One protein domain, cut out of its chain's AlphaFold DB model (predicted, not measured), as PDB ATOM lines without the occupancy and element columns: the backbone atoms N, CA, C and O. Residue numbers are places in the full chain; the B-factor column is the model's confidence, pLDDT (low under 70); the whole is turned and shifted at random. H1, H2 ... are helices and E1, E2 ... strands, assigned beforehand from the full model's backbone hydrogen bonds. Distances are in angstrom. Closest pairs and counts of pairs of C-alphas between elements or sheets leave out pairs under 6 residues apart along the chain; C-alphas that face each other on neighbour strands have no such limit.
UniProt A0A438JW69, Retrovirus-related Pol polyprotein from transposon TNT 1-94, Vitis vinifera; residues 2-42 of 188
ATOM      1  N   ARG A   2     -54.925  10.287 167.497       77.81
ATOM      2  CA  ARG A   2     -53.459  10.337 167.650       77.81
ATOM      3  C   ARG A   2     -53.029   9.375 168.751       77.81
ATOM      4  O   ARG A   2     -53.635   9.400 169.814       77.81
ATOM      5  N   THR A   3     -52.035   8.542 168.472       79.12
ATOM      6  CA  THR A   3     -51.505   7.535 169.399       79.12
ATOM      7  C   THR A   3     -50.012   7.327 169.138       79.12
ATOM      8  O   THR A   3     -49.460   7.899 168.190       79.12
ATOM      9  N   ASP A   4     -49.318   6.602 170.000       81.56
ATOM     10  CA  ASP A   4     -47.958   6.139 169.729       81.56
ATOM     11  C   ASP A   4     -47.963   4.969 168.726       81.56
ATOM     12  O   ASP A   4     -49.009   4.420 168.382       81.56
ATOM     13  N   LYS A   5     -46.791   4.586 168.213       81.25
ATOM     14  CA  LYS A   5     -46.635   3.369 167.393       81.25
ATOM     15  C   LYS A   5     -46.576   2.091 168.247       81.25
ATOM     16  O   LYS A   5     -45.840   1.167 167.902       81.25
ATOM     17  N   GLY A   6     -47.310   2.045 169.362       82.56
ATOM     18  CA  GLY A   6     -47.391   0.869 170.226       82.56
ATOM     19  C   GLY A   6     -47.853  -0.373 169.461       82.56
ATOM     20  O   GLY A   6     -48.579  -0.280 168.462       82.56
ATOM     21  N   GLY A   7     -47.422  -1.548 169.921       84.56
ATOM     22  CA  GLY A   7     -47.725  -2.824 169.270       84.56
ATOM     23  C   GLY A   7     -49.225  -3.122 169.212       84.56
ATOM     24  O   GLY A   7     -49.717  -3.702 168.247       84.56
ATOM     25  N   GLU A   8     -49.960  -2.663 170.217       84.19
ATOM     26  CA  GLU A   8     -51.409  -2.755 170.344       84.19
ATOM     27  C   GLU A   8     -52.165  -1.813 169.390       84.19
ATOM     28  O   GLU A   8     -53.273  -2.134 168.961       84.19
ATOM     29  N   TYR A   9     -51.567  -0.674 169.017       83.00
ATOM     30  CA  TYR A   9     -52.223   0.363 168.214       83.00
ATOM     31  C   TYR A   9     -51.861   0.312 166.732       83.00
ATOM     32  O   TYR A   9     -52.692   0.645 165.883       83.00
ATOM     33  N   TYR A  10     -50.624  -0.065 166.409       86.50
ATOM     34  CA  TYR A  10     -50.146  -0.132 165.031       86.50
ATOM     35  C   TYR A  10     -49.704  -1.528 164.606       86.50
ATOM     36  O   TYR A  10     -49.680  -1.766 163.417       86.50
ATOM     37  N   GLY A  11     -49.449  -2.471 165.513       89.50
ATOM     38  CA  GLY A  11     -48.998  -3.830 165.177       89.50
ATOM     39  C   GLY A  11     -47.609  -4.137 165.729       89.50
ATOM     40  O   GLY A  11     -46.842  -3.231 166.037       89.50
ATOM     41  N   ARG A  12     -47.275  -5.417 165.908       89.38
ATOM     42  CA  ARG A  12     -45.953  -5.821 166.419       89.38
ATOM     43  C   ARG A  12     -44.888  -5.725 165.328       89.38
ATOM     44  O   ARG A  12     -45.201  -5.874 164.152       89.38
ATOM     45  N   TYR A  13     -43.646  -5.485 165.740       89.81
ATOM     46  CA  TYR A  13     -42.495  -5.548 164.841       89.81
ATOM     47  C   TYR A  13     -42.254  -6.991 164.387       89.81
ATOM     48  O   TYR A  13     -42.323  -7.919 165.192       89.81
ATOM     49  N   ILE A  14     -41.984  -7.139 163.096       89.19
ATOM     50  CA  ILE A  14     -41.570  -8.356 162.396       89.19
ATOM     51  C   ILE A  14     -40.240  -8.022 161.688       89.19
ATOM     52  O   ILE A  14     -39.841  -6.856 161.640       89.19
ATOM     53  N   GLU A  15     -39.539  -9.022 161.162       89.25
ATOM     54  CA  GLU A  15     -38.269  -8.861 160.434       89.25
ATOM     55  C   GLU A  15     -38.366  -7.840 159.283       89.25
ATOM     56  O   GLU A  15     -37.473  -7.013 159.118       89.25
ATOM     57  N   ASP A  16     -39.505  -7.797 158.584       87.69
ATOM     58  CA  ASP A  16     -39.763  -6.876 157.465       87.69
ATOM     59  C   ASP A  16     -40.263  -5.476 157.891       87.69
ATOM     60  O   ASP A  16     -40.638  -4.649 157.056       87.69
ATOM     61  N   GLY A  17     -40.312  -5.188 159.197       87.69
ATOM     62  CA  GLY A  17     -40.798  -3.927 159.762       87.69
ATOM     63  C   GLY A  17     -42.073  -4.074 160.598       87.69
ATOM     64  O   GLY A  17     -42.368  -5.129 161.150       87.69
ATOM     65  N   GLN A  18     -42.831  -2.986 160.752       89.62
ATOM     66  CA  GLN A  18     -44.042  -2.957 161.585       89.62
ATOM     67  C   GLN A  18     -45.291  -2.827 160.695       89.62
ATOM     68  O   GLN A  18     -45.639  -1.707 160.310       89.62
ATOM     69  N   PRO A  19     -45.964  -3.934 160.328       90.62
ATOM     70  CA  PRO A  19     -47.191  -3.865 159.543       90.62
ATOM     71  C   PRO A  19     -48.383  -3.388 160.390       90.62
ATOM     72  O   PRO A  19     -48.416  -3.651 161.595       90.62
ATOM     73  N   PRO A  20     -49.402  -2.756 159.770       88.62
ATOM     74  CA  PRO A  20     -50.613  -2.329 160.458       88.62
ATOM     75  C   PRO A  20     -51.368  -3.528 161.056       88.62
ATOM     76  O   PRO A  20     -51.842  -4.418 160.346       88.62
ATOM     77  N   GLY A  21     -51.504  -3.527 162.378       90.25
ATOM     78  CA  GLY A  21     -52.268  -4.496 163.150       90.25
ATOM     79  C   GLY A  21     -53.779  -4.338 162.976       90.25
ATOM     80  O   GLY A  21     -54.266  -3.421 162.312       90.25
ATOM     81  N   LEU A  22     -54.535  -5.228 163.626       90.56
ATOM     82  CA  LEU A  22     -56.001  -5.290 163.531       90.56
ATOM     83  C   LEU A  22     -56.671  -3.940 163.829       90.56
ATOM     84  O   LEU A  22     -57.560  -3.513 163.100       90.56
ATOM     85  N   PHE A  23     -56.199  -3.234 164.857       86.50
ATOM     86  CA  PHE A  23     -56.751  -1.937 165.234       86.50
ATOM     87  C   PHE A  23     -56.482  -0.844 164.188       86.50
ATOM     88  O   PHE A  23     -57.381  -0.076 163.854       86.50
ATOM     89  N   ALA A  24     -55.275  -0.792 163.618       88.75
ATOM     90  CA  ALA A  24     -54.947   0.170 162.568       88.75
ATOM     91  C   ALA A  24     -55.803  -0.052 161.308       88.75
ATOM     92  O   ALA A  24     -56.301   0.914 160.728       88.75
ATOM     93  N   LYS A  25     -56.033  -1.318 160.935       90.81
ATOM     94  CA  LYS A  25     -56.929  -1.690 159.829       90.81
ATOM     95  C   LYS A  25     -58.377  -1.289 160.109       90.81
ATOM     96  O   LYS A  25     -59.001  -0.672 159.256       90.81
ATOM     97  N   PHE A  26     -58.869  -1.546 161.320       90.50
ATOM     98  CA  PHE A  26     -60.206  -1.127 161.742       90.50
ATOM     99  C   PHE A  26     -60.405   0.390 161.599       90.50
ATOM    100  O   PHE A  26     -61.412   0.839 161.055       90.50
ATOM    101  N   LEU A  27     -59.436   1.199 162.045       89.19
ATOM    102  CA  LEU A  27     -59.510   2.655 161.893       89.19
ATOM    103  C   LEU A  27     -59.540   3.077 160.421       89.19
ATOM    104  O   LEU A  27     -60.296   3.980 160.068       89.19
ATOM    105  N   GLN A  28     -58.744   2.423 159.573       89.50
ATOM    106  CA  GLN A  28     -58.707   2.688 158.137       89.50
ATOM    107  C   GLN A  28     -60.045   2.364 157.461       89.50
ATOM    108  O   GLN A  28     -60.546   3.184 156.697       89.50
ATOM    109  N   GLU A  29     -60.641   1.216 157.786       93.56
ATOM    110  CA  GLU A  29     -61.947   0.779 157.277       93.56
ATOM    111  C   GLU A  29     -63.067   1.758 157.653       93.56
ATOM    112  O   GLU A  29     -63.939   2.062 156.846       93.56
ATOM    113  N   HIS A  30     -62.989   2.341 158.851       89.75
ATOM    114  CA  HIS A  30     -63.954   3.331 159.331       89.75
ATOM    115  C   HIS A  30     -63.618   4.772 158.902       89.75
ATOM    116  O   HIS A  30     -64.225   5.724 159.398       89.75
ATOM    117  N   GLY A  31     -62.627   4.972 158.024       87.88
ATOM    118  CA  GLY A  31     -62.216   6.297 157.544       87.88
ATOM    119  C   GLY A  31     -61.591   7.195 158.622       87.88
ATOM    120  O   GLY A  31     -61.477   8.411 158.447       87.88
ATOM    121  N   ILE A  32     -61.176   6.628 159.756       87.88
ATOM    122  CA  ILE A  32     -60.564   7.365 160.858       87.88
ATOM    123  C   ILE A  32     -59.069   7.519 160.580       87.88
ATOM    124  O   ILE A  32     -58.282   6.583 160.701       87.88
ATOM    125  N   VAL A  33     -58.639   8.754 160.312       84.19
ATOM    126  CA  VAL A  33     -57.213   9.059 160.130       84.19
ATOM    127  C   VAL A  33     -56.470   8.950 161.469       84.19
ATOM    128  O   VAL A  33     -56.609   9.802 162.362       84.19
ATOM    129  N   ALA A  34     -55.671   7.894 161.615       83.62
ATOM    130  CA  ALA A  34     -54.769   7.688 162.740       83.62
ATOM    131  C   ALA A  34     -53.419   8.381 162.491       83.62
ATOM    132  O   ALA A  34     -52.789   8.208 161.452       83.62
ATOM    133  N   ARG A  35     -52.969   9.193 163.450       84.19
ATOM    134  CA  ARG A  35     -51.649   9.831 163.453       84.19
ATOM    135  C   ARG A  35     -50.788   9.147 164.497       84.19
ATOM    136  O   ARG A  35     -51.104   9.211 165.685       84.19
ATOM    137  N   TYR A  36     -49.698   8.548 164.053       82.25
ATOM    138  CA  TYR A  36     -48.794   7.834 164.936       82.25
ATOM    139  C   TYR A  36     -47.575   8.683 165.268       82.25
ATOM    140  O   TYR A  36     -46.968   9.293 164.386       82.25
ATOM    141  N   THR A  37     -47.238   8.747 166.550       77.75
ATOM    142  CA  THR A  37     -46.071   9.485 167.036       77.75
ATOM    143  C   THR A  37     -44.905   8.514 167.230       77.75
ATOM    144  O   THR A  37     -45.118   7.381 167.661       77.75
ATOM    145  N   MET A  38     -43.686   8.928 166.871       70.25
ATOM    146  CA  MET A  38     -42.498   8.088 167.039       70.25
ATOM    147  C   MET A  38     -42.211   7.839 168.531       70.25
ATOM    148  O   MET A  38     -42.417   8.746 169.348       70.25
ATOM    149  N   PRO A  39     -41.719   6.641 168.898       62.25
ATOM    150  CA  PRO A  39     -41.221   6.379 170.243       62.25
ATOM    151  C   PRO A  39     -40.171   7.428 170.638       62.25
ATOM    152  O   PRO A  39     -39.267   7.721 169.860       62.25
ATOM    153  N   GLY A  40     -40.310   8.023 171.825       58.12
ATOM    154  CA  GLY A  40     -39.360   9.009 172.360       58.12
ATOM    155  C   GLY A  40     -39.747  10.483 172.189       58.12
ATOM    156  O   GLY A  40     -39.209  11.321 172.905       58.12
ATOM    157  N   SER A  41     -40.722  10.829 171.343       58.59
ATOM    158  CA  SER A  41     -41.287  12.193 171.315       58.59
ATOM    159  C   SER A  41     -42.457  12.321 172.301       58.59
ATOM    160  O   SER A  41     -43.628  12.277 171.917       58.59
ATOM    161  N   LEU A  42     -42.122  12.427 173.589       56.62
ATOM    162  CA  LEU A  42     -43.059  12.434 174.725       56.62
ATOM    163  C   LEU A  42     -43.943  13.693 174.770       56.62
ATOM    164  O   LEU A  42     -45.096  13.663 175.206       56.62
TER     165      LEU A  42
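What this domain is: This is residues 2 to 42 of the 188 residues of the protein "Retrovirus-related Pol polyprotein from transposon TNT 1-94" of Vitis vinifera (UniProt A0A438JW69). A tiny sheet of two parallel strands, E1 and E2, lies along one side of a flat domain, and two short helices that touch, H1 and H2, lie along the other side, with a long loop between them reaching out to Glu 15. The 41 printed residues hold two named strands and two named helices in the order E1, H1, H2, E2; the class is mixed, helices and strands, with under half of the residues, 18, in named elements. The whole is compact, with a radius of gyration of the C-alphas of 10.3 A and spans of 27 by 26 by 13 A.

Where its parts are: Find C-alpha 2 at (-53.459, 10.337, 167.650), where strand E1, residues 2 to 4, begins; it is 7.2 A long. Strand E2, residues 35 to 37, runs 6.6 A to C-alpha 37 at (-46.071, 9.485, 167.036). Helix H2, residues 22 to 29, starts at C-alpha 22 at (-56.001, -5.290, 163.531) and is 10.5 A long. Helix H1 is residues 7 to 10, 5.6 A.

How they stand to each other: Look first at E1 and E2, parallel neighbours at 34 degrees: N 3 and O 35 are 3.0 A apart and N 37 and O 3 are 2.9 A apart, both within hydrogen-bond range. E1, H1, H2 and E2 form a strand-helix-strand unit, two parallel neighbour strands with helices between, and its crossover is right-handed. H1 and H2 touch, their closest C-alphas, those of Tyr 10 and Ala 24, being 5.4 A apart. E1 and H2 are apart; H1 and E2 are only just apart, at 8.1 A. Every O i to N i+4 pair is within hydrogen-bond range in H2, while H1 is too short for such a pair.

The domain as a whole: The farthest C-alphas, those of Glu 15 and Gly 31, are 28.5 A apart. The printed part has no cut; the link from H1 to H2 is long, 11 residues. Look for low pLDDT, under 70, at residues 39 to 42.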